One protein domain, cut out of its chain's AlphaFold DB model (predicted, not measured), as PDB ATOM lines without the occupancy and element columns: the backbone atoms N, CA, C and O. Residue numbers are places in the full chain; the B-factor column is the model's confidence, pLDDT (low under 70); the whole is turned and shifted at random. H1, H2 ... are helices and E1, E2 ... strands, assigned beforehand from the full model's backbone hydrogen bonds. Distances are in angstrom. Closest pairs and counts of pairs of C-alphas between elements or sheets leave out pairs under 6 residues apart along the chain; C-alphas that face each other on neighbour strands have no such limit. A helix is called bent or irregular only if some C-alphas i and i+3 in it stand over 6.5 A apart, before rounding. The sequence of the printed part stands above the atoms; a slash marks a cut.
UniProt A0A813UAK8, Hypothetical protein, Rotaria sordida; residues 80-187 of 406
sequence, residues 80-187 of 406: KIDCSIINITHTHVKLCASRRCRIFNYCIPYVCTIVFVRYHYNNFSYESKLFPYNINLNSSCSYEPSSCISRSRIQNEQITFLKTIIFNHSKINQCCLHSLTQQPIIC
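This is residues 80 to 187 of the 406 residues of the protein "Hypothetical protein" of Rotaria sordida (UniProt A0A813UAK8). A long, strongly twisted sheet is folded back on itself: the ribbon of E1, E2 and E3 makes the length, the small hairpin E4 and E5 folds over toward E2 and E3, and the long helix H2 runs lengthwise on the sheet. The short helix H1 lies at one far end. The printed part has 108 residues, in the order E1, H1, E2, E3, H2, E4, E5; the antiparallel sheet runs E3, E2, E1, E4, E5. The class is mixed, helices and strands, and the whole is compact though elongated, with a radius of gyration of the C-alphas of 14.9 A and spans of 51 by 28 by 21 A.

E1, residues 80 to 95, begins at C-alpha (-23.852, 41.567, -43.232), spans 33.3 A and bends by 88 degrees at residue 92. H1 is residues 99 to 104, E2 residues 109 to 121, 36.5 A, and E3 residues 124 to 129, 16.4 A. H2, residues 151 to 169, spans 26.7 A. E4 is residues 174 to 177; E5, residues 184 to 186, ends at C-alpha (-31.866, 35.494, -42.630).

In this folded sheet, one sheet bent back into two leaves, E3 and E2 face E4 and E5, with E1 as the hinge. E1 pairs with E4 over residues 80 to 82, N 81 to O 175 at 2.8 A, and with E2 over residues 83 to 95, N 91 to O 112 at 2.8 A. In the hairpin E2 and E3, N 119 and O 126 are 2.9 A apart; in the hairpin E4 and E5, N 185 and O 176 are 2.7 A apart. The closest C-alphas of E3 and E5, Ser 128 and Pro 184, are 7.0 A apart. H2 is on the sheet at a height of 8.5 A, only just over none of its strands, with 2 of its C-alphas falling on E2; its closest C-alphas to E2 are Ile 154 and Tyr 110, 7.1 A apart. H1 is not on the sheet and is apart from H2. In H1 and H2 every O i to N i+4 pair is within hydrogen-bond range.

The farthest C-alphas, Phe 104 and Asn 123, are 51.4 A apart. The printed part has no cut. The long link is E3 to H2, residues 130 to 150. The mean pLDDT of the printed part is 81.6; residues 133 to 138 and 167 to 174 are among those under 70.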
ATOM      1  N   LYS A  80     -23.583  42.406 -42.074       71.25
ATOM      2  CA  LYS A  80     -23.852  41.567 -43.232       71.25
ATOM      3  C   LYS A  80     -22.620  40.711 -43.404       71.25
ATOM      4  O   LYS A  80     -21.520  41.226 -43.590       71.25
ATOM      5  N   ILE A  81     -22.812  39.416 -43.269       81.62
ATOM      6  CA  ILE A  81     -21.742  38.444 -43.327       81.62
ATOM      7  C   ILE A  81     -22.045  37.498 -44.465       81.62
ATOM      8  O   ILE A  81     -23.175  37.023 -44.606       81.62
ATOM      9  N   ASP A  82     -21.016  37.191 -45.243       81.88
ATOM     10  CA  ASP A  82     -21.138  36.175 -46.265       81.88
ATOM     11  C   ASP A  82     -21.400  34.810 -45.620       81.88
ATOM     12  O   ASP A  82     -20.642  34.338 -44.765       81.88
ATOM     13  N   CYS A  83     -22.499  34.185 -46.021       86.75
ATOM     14  CA  CYS A  83     -22.926  32.877 -45.585       86.75
ATOM     15  C   CYS A  83     -23.211  31.959 -46.771       86.75
ATOM     16  O   CYS A  83     -23.724  32.356 -47.816       86.75
ATOM     17  N   SER A  84     -22.919  30.683 -46.574       88.56
ATOM     18  CA  SER A  84     -23.198  29.610 -47.522       88.56
ATOM     19  C   SER A  84     -23.976  28.509 -46.817       88.56
ATOM     20  O   SER A  84     -23.685  28.175 -45.669       88.56
ATOM     21  N   ILE A  85     -24.983  27.940 -47.482       89.56
ATOM     22  CA  ILE A  85     -25.669  26.752 -46.964       89.56
ATOM     23  C   ILE A  85     -24.702  25.578 -47.051       89.56
ATOM     24  O   ILE A  85     -24.186  25.278 -48.125       89.56
ATOM     25  N   ILE A  86     -24.500  24.893 -45.931       92.00
ATOM     26  CA  ILE A  86     -23.716  23.657 -45.880       92.00
ATOM     27  C   ILE A  86     -24.636  22.466 -46.114       92.00
ATOM     28  O   ILE A  86     -24.349  21.590 -46.925       92.00
ATOM     29  N   ASN A  87     -25.735  22.412 -45.358       92.88
ATOM     30  CA  ASN A  87     -26.615  21.257 -45.328       92.88
ATOM     31  C   ASN A  87     -28.037  21.655 -44.922       92.88
ATOM     32  O   ASN A  87     -28.240  22.526 -44.073       92.88
ATOM     33  N   ILE A  88     -29.022  20.970 -45.496       92.38
ATOM     34  CA  ILE A  88     -30.426  21.057 -45.110       92.38
ATOM     35  C   ILE A  88     -30.833  19.668 -44.635       92.38
ATOM     36  O   ILE A  88     -30.810  18.708 -45.399       92.38
ATOM     37  N   THR A  89     -31.209  19.563 -43.365       93.75
ATOM     38  CA  THR A  89     -31.631  18.299 -42.759       93.75
ATOM     39  C   THR A  89     -33.080  18.388 -42.313       93.75
ATOM     40  O   THR A  89     -33.524  19.382 -41.732       93.75
ATOM     41  N   HIS A  90     -33.835  17.332 -42.585       92.31
ATOM     42  CA  HIS A  90     -35.174  17.156 -42.047       92.31
ATOM     43  C   HIS A  90     -35.079  16.230 -40.839       92.31
ATOM     44  O   HIS A  90     -34.540  15.128 -40.929       92.31
ATOM     45  N   THR A  91     -35.565  16.703 -39.700       91.62
ATOM     46  CA  THR A  91     -35.580  15.952 -38.441       91.62
ATOM     47  C   THR A  91     -37.008  15.530 -38.100       91.62
ATOM     48  O   THR A  91     -37.901  15.565 -38.949       91.62
ATOM     49  N   HIS A  92     -37.220  15.090 -36.860       91.44
ATOM     50  CA  HIS A  92     -38.490  14.560 -36.380       91.44
ATOM     51  C   HIS A  92     -39.690  15.467 -36.686       91.44
ATOM     52  O   HIS A  92     -39.603  16.699 -36.734       91.44
ATOM     53  N   VAL A  93     -40.841  14.823 -36.856       91.06
ATOM     54  CA  VAL A  93     -42.128  15.502 -36.975       91.06
ATOM     55  C   VAL A  93     -42.457  16.160 -35.637       91.06
ATOM     56  O   VAL A  93     -42.433  15.509 -34.593       91.06
ATOM     57  N   LYS A  94     -42.770  17.453 -35.672       92.44
ATOM     58  CA  LYS A  94     -43.238  18.225 -34.521       92.44
ATOM     59  C   LYS A  94     -44.703  18.588 -34.673       92.44
ATOM     60  O   LYS A  94     -45.242  18.596 -35.775       92.44
ATOM     61  N   LEU A  95     -45.346  18.915 -33.559       90.69
ATOM     62  CA  LEU A  95     -46.723  19.394 -33.535       90.69
ATOM     63  C   LEU A  95     -46.741  20.921 -33.511       90.69
ATOM     64  O   LEU A  95     -46.071  21.546 -32.694       90.69
ATOM     65  N   CYS A  96     -47.510  21.514 -34.418       87.44
ATOM     66  CA  CYS A  96     -47.663  22.957 -34.524       87.44
ATOM     67  C   CYS A  96     -48.488  23.483 -33.334       87.44
ATOM     68  O   CYS A  96     -49.698  23.253 -33.246       87.44
ATOM     69  N   ALA A  97     -47.830  24.171 -32.398       77.25
ATOM     70  CA  ALA A  97     -48.414  24.610 -31.132       77.25
ATOM     71  C   ALA A  97     -49.170  25.947 -31.268       77.25
ATOM     72  O   ALA A  97     -48.783  26.973 -30.713       77.25
ATOM     73  N   SER A  98     -50.284  25.946 -31.998       78.81
ATOM     74  CA  SER A  98     -51.199  27.096 -32.053       78.81
ATOM     75  C   SER A  98     -52.093  27.164 -30.809       78.81
ATOM     76  O   SER A  98     -52.471  26.131 -30.252       78.81
ATOM     77  N   ARG A  99     -52.538  28.374 -30.420       72.44
ATOM     78  CA  ARG A  99     -53.623  28.553 -29.429       72.44
ATOM     79  C   ARG A  99     -54.859  27.711 -29.772       72.44
ATOM     80  O   ARG A  99     -55.496  27.187 -28.866       72.44
ATOM     81  N   ARG A 100     -55.156  27.513 -31.065       68.88
ATOM     82  CA  ARG A 100     -56.250  26.638 -31.522       68.88
ATOM     83  C   ARG A 100     -56.013  25.166 -31.187       68.88
ATOM     84  O   ARG A 100     -56.979  24.491 -30.860       68.88
ATOM     85  N   CYS A 101     -54.769  24.679 -31.189       77.00
ATOM     86  CA  CYS A 101     -54.505  23.294 -30.793       77.00
ATOM     87  C   CYS A 101     -54.892  23.047 -29.326       77.00
ATOM     88  O   CYS A 101     -55.470  22.011 -29.021       77.00
ATOM     89  N   ARG A 102     -54.671  24.024 -28.432       75.06
ATOM     90  CA  ARG A 102     -55.078  23.901 -27.020       75.06
ATOM     91  C   ARG A 102     -56.595  23.848 -26.829       75.06
ATOM     92  O   ARG A 102     -57.050  23.240 -25.873       75.06
ATOM     93  N   ILE A 103     -57.357  24.501 -27.705       78.75
ATOM     94  CA  ILE A 103     -58.820  24.590 -27.590       78.75
ATOM     95  C   ILE A 103     -59.494  23.378 -28.241       78.75
ATOM     96  O   ILE A 103     -60.426  22.817 -27.679       78.75
ATOM     97  N   PHE A 104     -59.016  22.962 -29.415       78.06
ATOM     98  CA  PHE A 104     -59.669  21.929 -30.224       78.06
ATOM     99  C   PHE A 104     -59.001  20.548 -30.130       78.06
ATOM    100  O   PHE A 104     -59.413  19.639 -30.843       78.06
ATOM    101  N   ASN A 105     -57.955  20.383 -29.304       79.44
ATOM    102  CA  ASN A 105     -57.132  19.163 -29.212       79.44
ATOM    103  C   ASN A 105     -56.626  18.640 -30.569       79.44
ATOM    104  O   ASN A 105     -56.295  17.465 -30.722       79.44
ATOM    105  N   TYR A 106     -56.537  19.524 -31.563       82.75
ATOM    106  CA  TYR A 106     -56.089  19.191 -32.903       82.75
ATOM    107  C   TYR A 106     -54.816  19.970 -33.216       82.75
ATOM    108  O   TYR A 106     -54.837  21.173 -33.488       82.75
ATOM    109  N   CYS A 107     -53.688  19.269 -33.146       88.81
ATOM    110  CA  CYS A 107     -52.380  19.787 -33.514       88.81
ATOM    111  C   CYS A 107     -51.994  19.251 -34.890       88.81
ATOM    112  O   CYS A 107     -52.004  18.043 -35.122       88.81
ATOM    113  N   ILE A 108     -51.601  20.147 -35.791       91.19
ATOM    114  CA  ILE A 108     -51.165  19.754 -37.131       91.19
ATOM    115  C   ILE A 108     -49.675  19.394 -37.076       91.19
ATOM    116  O   ILE A 108     -48.874  20.229 -36.643       91.19
ATOM    117  N   PRO A 109     -49.278  18.177 -37.487       92.06
ATOM    118  CA  PRO A 109     -47.874  17.807 -37.560       92.06
ATOM    119  C   PRO A 109     -47.161  18.551 -38.694       92.06
ATOM    120  O   PRO A 109     -47.719  18.741 -39.778       92.06
ATOM    121  N   TYR A 110     -45.905  18.927 -38.468       92.38
ATOM    122  CA  TYR A 110     -45.016  19.518 -39.465       92.38
ATOM    123  C   TYR A 110     -43.607  18.924 -39.365       92.38
ATOM    124  O   TYR A 110     -43.186  18.445 -38.310       92.38
ATOM    125  N   VAL A 111     -42.867  18.940 -40.475       91.75
ATOM    126  CA  VAL A 111     -41.498  18.412 -40.528       91.75
ATOM    127  C   VAL A 111     -40.523  19.495 -40.074       91.75
ATOM    128  O   VAL A 111     -40.400  20.543 -40.713       91.75
ATOM    129  N   CYS A 112     -39.805  19.237 -38.982       92.19
ATOM    130  CA  CYS A 112     -38.786  20.146 -38.478       92.19
ATOM    131  C   CYS A 112     -37.599  20.192 -39.448       92.19
ATOM    132  O   CYS A 112     -36.859  19.221 -39.590       92.19
ATOM    133  N   THR A 113     -37.415  21.323 -40.127       91.25
ATOM    134  CA  THR A 113     -36.290  21.525 -41.051       91.25
ATOM    135  C   THR A 113     -35.200  22.323 -40.357       91.25
ATOM    136  O   THR A 113     -35.491  23.355 -39.751       91.25
ATOM    137  N   ILE A 114     -33.962  21.842 -40.427       92.69
ATOM    138  CA  ILE A 114     -32.768  22.488 -39.886       92.69
ATOM    139  C   ILE A 114     -31.851  22.830 -41.056       92.69
ATOM    140  O   ILE A 114     -31.467  21.955 -41.831       92.69
ATOM    141  N   VAL A 115     -31.506  24.107 -41.175       91.12
ATOM    142  CA  VAL A 115     -30.596  24.617 -42.202       91.12
ATOM    143  C   VAL A 115     -29.298  25.003 -41.510       91.12
ATOM    144  O   VAL A 115     -29.311  25.845 -40.615       91.12
ATOM    145  N   PHE A 116     -28.191  24.378 -41.899       92.12
ATOM    146  CA  PHE A 116     -26.853  24.722 -41.425       92.12
ATOM    147  C   PHE A 116     -26.172  25.637 -42.431       92.12
ATOM    148  O   PHE A 116     -26.148  25.346 -43.631       92.12
ATOM    149  N   VAL A 117     -25.605  26.726 -41.929       91.75
ATOM    150  CA  VAL A 117     -24.876  27.714 -42.717       91.75
ATOM    151  C   VAL A 117     -23.454  27.865 -42.194       91.75
ATOM    152  O   VAL A 117     -23.218  27.832 -40.984       91.75
ATOM    153  N   ARG A 118     -22.514  28.049 -43.119       91.75
ATOM    154  CA  ARG A 118     -21.145  28.474 -42.839       91.75
ATOM    155  C   ARG A 118     -21.061  29.963 -43.092       91.75
ATOM    156  O   ARG A 118     -21.453  30.397 -44.173       91.75
ATOM    157  N   TYR A 119     -20.553  30.725 -42.138       89.25
ATOM    158  CA  TYR A 119     -20.385  32.167 -42.272       89.25
ATOM    159  C   TYR A 119     -18.975  32.598 -41.860       89.25
ATOM    160  O   TYR A 119     -18.338  31.942 -41.034       89.25
ATOM    161  N   HIS A 120     -18.471  33.676 -42.464       84.56
ATOM    162  CA  HIS A 120     -17.117  34.180 -42.215       84.56
ATOM    163  C   HIS A 120     -17.141  35.491 -41.426       84.56
ATOM    164  O   HIS A 120     -17.515  36.527 -41.959       84.56
ATOM    165  N   TYR A 121     -16.707  35.473 -40.165       84.06
ATOM    166  CA  TYR A 121     -16.663  36.666 -39.315       84.06
ATOM    167  C   TYR A 121     -15.259  36.870 -38.739       84.06
ATOM    168  O   TYR A 121     -14.686  35.946 -38.164       84.06
ATOM    169  N   ASN A 122     -14.694  38.073 -38.895       83.75
ATOM    170  CA  ASN A 122     -13.346  38.431 -38.425       83.75
ATOM    171  C   ASN A 122     -12.251  37.424 -38.844       83.75
ATOM    172  O   ASN A 122     -11.437  37.018 -38.022       83.75
ATOM    173  N   ASN A 123     -12.240  37.004 -40.115       85.06
ATOM    174  CA  ASN A 123     -11.337  35.985 -40.685       85.06
ATOM    175  C   ASN A 123     -11.513  34.549 -40.155       85.06
ATOM    176  O   ASN A 123     -10.792  33.651 -40.590       85.06
ATOM    177  N   PHE A 124     -12.489  34.294 -39.284       84.62
ATOM    178  CA  PHE A 124     -12.834  32.950 -38.829       84.62
ATOM    179  C   PHE A 124     -14.070  32.431 -39.560       84.62
ATOM    180  O   PHE A 124     -14.978  33.191 -39.894       84.62
ATOM    181  N   SER A 125     -14.095  31.124 -39.820       90.00
ATOM    182  CA  SER A 125     -15.256  30.440 -40.385       90.00
ATOM    183  C   SER A 125     -16.006  29.723 -39.274       90.00
ATOM    184  O   SER A 125     -15.413  28.946 -38.527       90.00
ATOM    185  N   TYR A 126     -17.302  29.987 -39.175       90.12
ATOM    186  CA  TYR A 126     -18.182  29.394 -38.179       90.12
ATOM    187  C   TYR A 126     -19.301  28.634 -38.872       90.12
ATOM    188  O   TYR A 126     -19.806  29.059 -39.911       90.12
ATOM    189  N   GLU A 127     -19.721  27.528 -38.269       91.50
ATOM    190  CA  GLU A 127     -20.887  26.769 -38.705       91.50
ATOM    191  C   GLU A 127     -21.970  26.895 -37.647       91.50
ATOM    192  O   GLU A 127     -21.742  26.647 -36.464       91.50
ATOM    193  N   SER A 128     -23.156  27.309 -38.067       89.81
ATOM    194  CA  SER A 128     -24.290  27.423 -37.165       89.81
ATOM    195  C   SER A 128     -25.567  27.060 -37.884       89.81
ATOM    196  O   SER A 128     -25.698  27.146 -39.105       89.81
ATOM    197  N   LYS A 129     -26.553  26.686 -37.085       89.25
ATOM    198  CA  LYS A 129     -27.927  26.637 -37.534       89.25
ATOM    199  C   LYS A 129     -28.400  28.046 -37.905       89.25
ATOM    200  O   LYS A 129     -28.149  28.999 -37.169       89.25
ATOM    201  N   LEU A 130     -29.084  28.148 -39.038       86.00
ATOM    202  CA  LEU A 130     -29.755  29.352 -39.499       86.00
ATOM    203  C   LEU A 130     -31.088  29.486 -38.770       86.00
ATOM    204  O   LEU A 130     -31.899  28.552 -38.781       86.00
ATOM    205  N   PHE A 131     -31.320  30.644 -38.163       81.81
ATOM    206  CA  PHE A 131     -32.593  30.970 -37.534       81.81
ATOM    207  C   PHE A 131     -33.332  32.028 -38.362       81.81
ATOM    208  O   PHE A 131     -32.725  32.960 -38.890       81.81
ATOM    209  N   PRO A 132     -34.653  31.920 -38.521       74.69
ATOM    210  CA  PRO A 132     -35.445  32.996 -39.077       74.69
ATOM    211  C   PRO A 132     -35.627  34.062 -37.995       74.69
ATOM    212  O   PRO A 132     -35.672  33.760 -36.803       74.69
ATOM    213  N   TYR A 133     -35.762  35.315 -38.426       66.06
ATOM    214  CA  TYR A 133     -35.771  36.498 -37.560       66.06
ATOM    215  C   TYR A 133     -36.771  36.432 -36.387       66.06
ATOM    216  O   TYR A 133     -36.546  37.037 -35.348       66.06
ATOM    217  N   ASN A 134     -37.871  35.688 -36.543       63.44
ATOM    218  CA  ASN A 134     -38.991  35.678 -35.600       63.44
ATOM    219  C   ASN A 134     -39.051  34.433 -34.694       63.44
ATOM    220  O   ASN A 134     -40.068  34.186 -34.047       63.44
ATOM    221  N   ILE A 135     -38.011  33.597 -34.680       61.03
ATOM    222  CA  ILE A 135     -38.010  32.389 -33.855       61.03
ATOM    223  C   ILE A 135     -37.275  32.646 -32.544       61.03
ATOM    224  O   ILE A 135     -36.129  33.088 -32.516       61.03
ATOM    225  N   ASN A 136     -37.951  32.306 -31.445       64.62
ATOM    226  CA  ASN A 136     -37.354  32.200 -30.123       64.62
ATOM    227  C   ASN A 136     -36.091  31.328 -30.229       64.62
ATOM    228  O   ASN A 136     -36.185  30.182 -30.674       64.62
ATOM    229  N   LEU A 137     -34.925  31.857 -29.848       60.59
ATOM    230  CA  LEU A 137     -33.591  31.264 -30.080       60.59
ATOM    231  C   LEU A 137     -33.435  29.826 -29.538       60.59
ATOM    232  O   LEU A 137     -32.515  29.107 -29.915       60.59
ATOM    233  N   ASN A 138     -34.380  29.377 -28.711       65.62
ATOM    234  CA  ASN A 138     -34.479  28.015 -28.192       65.62
ATOM    235  C   ASN A 138     -35.222  27.025 -29.113       65.62
ATOM    236  O   ASN A 138     -35.431  25.870 -28.733       65.62
ATOM    237  N   SER A 139     -35.656  27.424 -30.312       78.69
ATOM    238  CA  SER A 139     -36.315  26.493 -31.230       78.69
ATOM    239  C   SER A 139     -35.324  25.480 -31.786       78.69
ATOM    240  O   SER A 139     -34.289  25.818 -32.365       78.69
ATOM    241  N   SER A 140     -35.674  24.197 -31.701       86.31
ATOM    242  CA  SER A 140     -34.860  23.142 -32.306       86.31
ATOM    243  C   SER A 140     -34.992  23.075 -33.838       86.31
ATOM    244  O   SER A 140     -34.166  22.418 -34.463       86.31
ATOM    245  N   CYS A 141     -35.895  23.839 -34.474       88.62
ATOM    246  CA  CYS A 141     -36.052  23.905 -35.941       88.62
ATOM    247  C   CYS A 141     -35.561  25.244 -36.512       88.62
ATOM    248  O   CYS A 141     -35.557  26.245 -35.804       88.62
ATOM    249  N   SER A 142     -35.086  25.261 -37.757       88.75
ATOM    250  CA  SER A 142     -34.816  26.502 -38.511       88.75
ATOM    251  C   SER A 142     -36.081  27.051 -39.162       88.75
ATOM    252  O   SER A 142     -36.117  28.192 -39.595       88.75
ATOM    253  N   TYR A 143     -37.124  26.238 -39.255       89.06
ATOM    254  CA  TYR A 143     -38.428  26.653 -39.731       89.06
ATOM    255  C   TYR A 143     -39.491  26.181 -38.753       89.06
ATOM    256  O   TYR A 143     -39.540  25.002 -38.388       89.06
ATOM    257  N   GLU A 144     -40.339  27.115 -38.354       87.62
ATOM    258  CA  GLU A 144     -41.525  26.865 -37.562       87.62
ATOM    259  C   GLU A 144     -42.680  27.591 -38.256       87.62
ATOM    260  O   GLU A 144     -42.557  28.789 -38.528       87.62
ATOM    261  N   PRO A 145     -43.751  26.875 -38.636       86.88
ATOM    262  CA  PRO A 145     -44.868  27.480 -39.346       86.88
ATOM    263  C   PRO A 145     -45.498  28.591 -38.508       86.88
ATOM    264  O   PRO A 145     -45.755  28.424 -37.314       86.88
ATOM    265  N   SER A 146     -45.782  29.716 -39.159       83.88
ATOM    266  CA  SER A 146     -46.396  30.877 -38.506       83.88
ATOM    267  C   SER A 146     -47.865  30.624 -38.168       83.88
ATOM    268  O   SER A 146     -48.403  31.169 -37.202       83.88
ATOM    269  N   SER A 147     -48.518  29.765 -38.957       83.94
ATOM    270  CA  SER A 147     -49.927  29.442 -38.811       83.94
ATOM    271  C   SER A 147     -50.179  27.932 -38.876       83.94
ATOM    272  O   SER A 147     -49.821  27.239 -39.824       83.94
ATOM    273  N   CYS A 148     -50.849  27.400 -37.850       87.38
ATOM    274  CA  CYS A 148     -51.252  25.991 -37.777       87.38
ATOM    275  C   CYS A 148     -52.681  25.789 -38.311       87.38
ATOM    276  O   CYS A 148     -53.528  25.252 -37.598       87.38
ATOM    277  N   ILE A 149     -52.997  26.305 -39.504       87.00
ATOM    278  CA  ILE A 149     -54.380  26.300 -40.026       87.00
ATOM    279  C   ILE A 149     -54.697  24.995 -40.757       87.00
ATOM    280  O   ILE A 149     -55.706  24.359 -40.475       87.00
ATOM    281  N   SER A 150     -53.836  24.586 -41.687       88.94
ATOM    282  CA  SER A 150     -54.014  23.368 -42.475       88.94
ATOM    283  C   SER A 150     -52.661  22.785 -42.875       88.94
ATOM    284  O   SER A 150     -51.651  23.492 -42.930       88.94
ATOM    285  N   ARG A 151     -52.629  21.485 -43.189       88.81
ATOM    286  CA  ARG A 151     -51.409  20.812 -43.659       88.81
ATOM    287  C   ARG A 151     -50.901  21.406 -44.977       88.81
ATOM    288  O   ARG A 151     -49.697  21.595 -45.119       88.81
ATOM    289  N   SER A 152     -51.805  21.739 -45.899       90.62
ATOM    290  CA  SER A 152     -51.463  22.371 -47.179       90.62
ATOM    291  C   SER A 152     -50.832  23.749 -46.981       90.62
ATOM    292  O   SER A 152     -49.816  24.052 -47.603       90.62
ATOM    293  N   ARG A 153     -51.361  24.563 -46.058       90.25
ATOM    294  CA  ARG A 153     -50.787  25.877 -45.744       90.25
ATOM    295  C   ARG A 153     -49.397  25.760 -45.126       90.25
ATOM    296  O   ARG A 153     -48.493  26.459 -45.564       90.25
ATOM    297  N   ILE A 154     -49.203  24.834 -44.185       90.19
ATOM    298  CA  ILE A 154     -47.884  24.576 -43.585       90.19
ATOM    299  C   ILE A 154     -46.874  24.132 -44.650       90.19
ATOM    300  O   ILE A 154     -45.742  24.615 -44.650       90.19
ATOM    301  N   GLN A 155     -47.275  23.242 -45.563       89.00
ATOM    302  CA  GLN A 155     -46.425  22.805 -46.674       89.00
ATOM    303  C   GLN A 155     -46.076  23.967 -47.610       89.00
ATOM    304  O   GLN A 155     -44.913  24.116 -47.975       89.00
ATOM    305  N   ASN A 156     -47.039  24.827 -47.947       90.44
ATOM    306  CA  ASN A 156     -46.800  26.004 -48.783       90.44
ATOM    307  C   ASN A 156     -45.883  27.028 -48.103       90.44
ATOM    308  O   ASN A 156     -44.983  27.552 -48.758       90.44
ATOM    309  N   GLU A 157     -46.054  27.282 -46.801       89.12
ATOM    310  CA  GLU A 157     -45.153  28.141 -46.022       89.12
ATOM    311  C   GLU A 157     -43.732  27.539 -45.979       89.12
ATOM    312  O   GLU A 157     -42.756  28.256 -46.195       89.12
ATOM    313  N   GLN A 158     -43.597  26.214 -45.819       88.38
ATOM    314  CA  GLN A 158     -42.300  25.524 -45.803       88.38
ATOM    315  C   GLN A 158     -41.609  25.550 -47.174       88.38
ATOM    316  O   GLN A 158     -40.409  25.808 -47.258       88.38
ATOM    317  N   ILE A 159     -42.358  25.310 -48.256       87.94
ATOM    318  CA  ILE A 159     -41.855  25.417 -49.631       87.94
ATOM    319  C   ILE A 159     -41.432  26.855 -49.911       87.94
ATOM    320  O   ILE A 159     -40.369  27.068 -50.486       87.94
ATOM    321  N   THR A 160     -42.231  27.838 -49.495       87.50
ATOM    322  CA  THR A 160     -41.895  29.258 -49.648       87.50
ATOM    323  C   THR A 160     -40.617  29.592 -48.891       87.50
ATOM    324  O   THR A 160     -39.712  30.157 -49.488       87.50
ATOM    325  N   PHE A 161     -40.483  29.162 -47.636       86.75
ATOM    326  CA  PHE A 161     -39.267  29.341 -46.841       86.75
ATOM    327  C   PHE A 161     -38.032  28.735 -47.522       86.75
ATOM    328  O   PHE A 161     -37.017  29.414 -47.677       86.75
ATOM    329  N   LEU A 162     -38.121  27.484 -47.987       86.25
ATOM    330  CA  LEU A 162     -37.025  26.819 -48.696       86.25
ATOM    331  C   LEU A 162     -36.700  27.510 -50.019       86.25
ATOM    332  O   LEU A 162     -35.527  27.706 -50.322       86.25
ATOM    333  N   LYS A 163     -37.713  27.925 -50.787       84.25
ATOM    334  CA  LYS A 163     -37.520  28.713 -52.009       84.25
ATOM    335  C   LYS A 163     -36.837  30.035 -51.698       84.25
ATOM    336  O   LYS A 163     -35.887  30.368 -52.384       84.25
ATOM    337  N   THR A 164     -37.255  30.762 -50.664       80.12
ATOM    338  CA  THR A 164     -36.606  32.016 -50.265       80.12
ATOM    339  C   THR A 164     -35.152  31.777 -49.887       80.12
ATOM    340  O   THR A 164     -34.297  32.525 -50.338       80.12
ATOM    341  N   ILE A 165     -34.846  30.718 -49.136       79.69
ATOM    342  CA  ILE A 165     -33.465  30.368 -48.786       79.69
ATOM    343  C   ILE A 165     -32.652  30.007 -50.032       79.69
ATOM    344  O   ILE A 165     -31.605  30.598 -50.258       79.69
ATOM    345  N   ILE A 166     -33.129  29.086 -50.869       76.25
ATOM    346  CA  ILE A 166     -32.390  28.593 -52.043       76.25
ATOM    347  C   ILE A 166     -32.231  29.694 -53.101       76.25
ATOM    348  O   ILE A 166     -31.149  29.883 -53.653       76.25
ATOM    349  N   PHE A 167     -33.304  30.435 -53.378       61.97
ATOM    350  CA  PHE A 167     -33.337  31.472 -54.408       61.97
ATOM    351  C   PHE A 167     -32.616  32.745 -53.965       61.97
ATOM    352  O   PHE A 167     -31.998  33.406 -54.796       61.97
ATOM    353  N   ASN A 168     -32.632  33.074 -52.667       59.97
ATOM    354  CA  ASN A 168     -31.763  34.133 -52.168       59.97
ATOM    355  C   ASN A 168     -30.315  33.665 -52.107       59.97
ATOM    356  O   ASN A 168     -29.466  34.458 -52.458       59.97
ATOM    357  N   HIS A 169     -29.992  32.408 -51.794       59.16
ATOM    358  CA  HIS A 169     -28.592  31.969 -51.801       59.16
ATOM    359  C   HIS A 169     -27.924  32.019 -53.180       59.16
ATOM    360  O   HIS A 169     -26.712  32.185 -53.249       59.16
ATOM    361  N   SER A 170     -28.675  31.922 -54.283       55.88
ATOM    362  CA  SER A 170     -28.088  32.080 -55.622       55.88
ATOM    363  C   SER A 170     -27.797  33.539 -56.004       55.88
ATOM    364  O   SER A 170     -27.055  33.774 -56.955       55.88
ATOM    365  N   LYS A 171     -28.356  34.523 -55.280       51.91
ATOM    366  CA  LYS A 171     -28.213  35.964 -55.580       51.91
ATOM    367  C   LYS A 171     -27.678  36.820 -54.427       51.91
ATOM    368  O   LYS A 171     -27.218  37.930 -54.656       51.91
ATOM    369  N   ILE A 172     -27.770  36.341 -53.195       54.19
ATOM    370  CA  ILE A 172     -27.545  37.058 -51.944       54.19
ATOM    371  C   ILE A 172     -26.818  36.082 -51.017       54.19
ATOM    372  O   ILE A 172     -27.428  35.353 -50.240       54.19
ATOM    373  N   ASN A 173     -25.488  36.090 -51.083       62.56
ATOM    374  CA  ASN A 173     -24.626  35.357 -50.154       62.56
ATOM    375  C   ASN A 173     -24.641  35.955 -48.739       62.56
ATOM    376  O   ASN A 173     -23.764  35.644 -47.960       62.56
ATOM    377  N   GLN A 174     -25.575  36.839 -48.386       67.88
ATOM    378  CA  GLN A 174     -25.487  37.640 -47.167       67.88
ATOM    379  C   GLN A 174     -26.483  37.154 -46.115       67.88
ATOM    380  O   GLN A 174     -27.699  37.221 -46.300       67.88
ATOM    381  N   CYS A 175     -25.944  36.699 -44.987       77.69
ATOM    382  CA  CYS A 175     -26.667  36.500 -43.744       77.69
ATOM    383  C   CYS A 175     -26.368  37.646 -42.789       77.69
ATOM    384  O   CYS A 175     -25.467  38.461 -42.970       77.69
ATOM    385  N   CYS A 176     -27.172  37.690 -41.749       79.44
ATOM    386  CA  CYS A 176     -27.233  38.768 -40.803       79.44
ATOM    387  C   CYS A 176     -26.826  38.199 -39.439       79.44
ATOM    388  O   CYS A 176     -27.358  37.165 -39.054       79.44
ATOM    389  N   LEU A 177     -25.877  38.790 -38.706       76.75
ATOM    390  CA  LEU A 177     -25.563  38.305 -37.352       76.75
ATOM    391  C   LEU A 177     -26.512  38.936 -36.328       76.75
ATOM    392  O   LEU A 177     -26.567  40.159 -36.199       76.75
ATOM    393  N   HIS A 178     -27.239  38.123 -35.568       72.62
ATOM    394  CA  HIS A 178     -28.056  38.628 -34.470       72.62
ATOM    395  C   HIS A 178     -27.145  39.205 -33.374       72.62
ATOM    396  O   HIS A 178     -26.320  38.484 -32.813       72.62
ATOM    397  N   SER A 179     -27.299  40.490 -33.040       66.06
ATOM    398  CA  SER A 179     -26.347  41.223 -32.183       66.06
ATOM    399  C   SER A 179     -26.160  40.611 -30.790       66.06
ATOM    400  O   SER A 179     -25.048  40.585 -30.275       66.06
ATOM    401  N   LEU A 180     -27.233  40.080 -30.195       69.88
ATOM    402  CA  LEU A 180     -27.196  39.522 -28.837       69.88
ATOM    403  C   LEU A 180     -26.649  38.093 -28.757       69.88
ATOM    404  O   LEU A 180     -26.093  37.714 -27.734       69.88
ATOM    405  N   THR A 181     -26.834  37.281 -29.798       72.75
ATOM    406  CA  THR A 181     -26.518  35.840 -29.749       72.75
ATOM    407  C   THR A 181     -25.387  35.437 -30.670       72.75
ATOM    408  O   THR A 181     -24.953  34.290 -30.614       72.75
ATOM    409  N   GLN A 182     -24.927  36.354 -31.523       73.69
ATOM    410  CA  GLN A 182     -23.944  36.091 -32.570       73.69
ATOM    411  C   GLN A 182     -24.348  34.936 -33.503       73.69
ATOM    412  O   GLN A 182     -23.507  34.305 -34.134       73.69
ATOM    413  N   GLN A 183     -25.648  34.648 -33.608       74.06
ATOM    414  CA  GLN A 183     -26.163  33.603 -34.485       74.06
ATOM    415  C   GLN A 183     -26.560  34.182 -35.846       74.06
ATOM    416  O   GLN A 183     -27.095  35.294 -35.904       74.06
ATOM    417  N   PRO A 184     -26.344  33.442 -36.947       73.44
ATOM    418  CA  PRO A 184     -26.764  33.875 -38.264       73.44
ATOM    419  C   PRO A 184     -28.290  33.787 -38.398       73.44
ATOM    420  O   PRO A 184     -28.911  32.742 -38.173       73.44
ATOM    421  N   ILE A 185     -28.876  34.898 -38.816       78.31
ATOM    422  CA  ILE A 185     -30.277  35.062 -39.174       78.31
ATOM    423  C   ILE A 185     -30.407  35.426 -40.655       78.31
ATOM    424  O   ILE A 185     -29.492  35.978 -41.271       78.31
ATOM    425  N   ILE A 186     -31.560  35.111 -41.245       71.75
ATOM    426  CA  ILE A 186     -31.866  35.494 -42.630       71.75
ATOM    427  C   ILE A 186     -31.991  37.020 -42.702       71.75
ATOM    428  O   ILE A 186     -32.851  37.600 -42.035       71.75
ATOM    429  N   CYS A 187     -31.170  37.663 -43.537       67.44
ATOM    430  CA  CYS A 187     -31.333  39.077 -43.854       67.44
ATOM    431  C   CYS A 187     -32.637  39.271 -44.632       67.44
ATOM    432  O   CYS A 187     -32.715  38.982 -45.826       67.44
TER     433      CYS A 187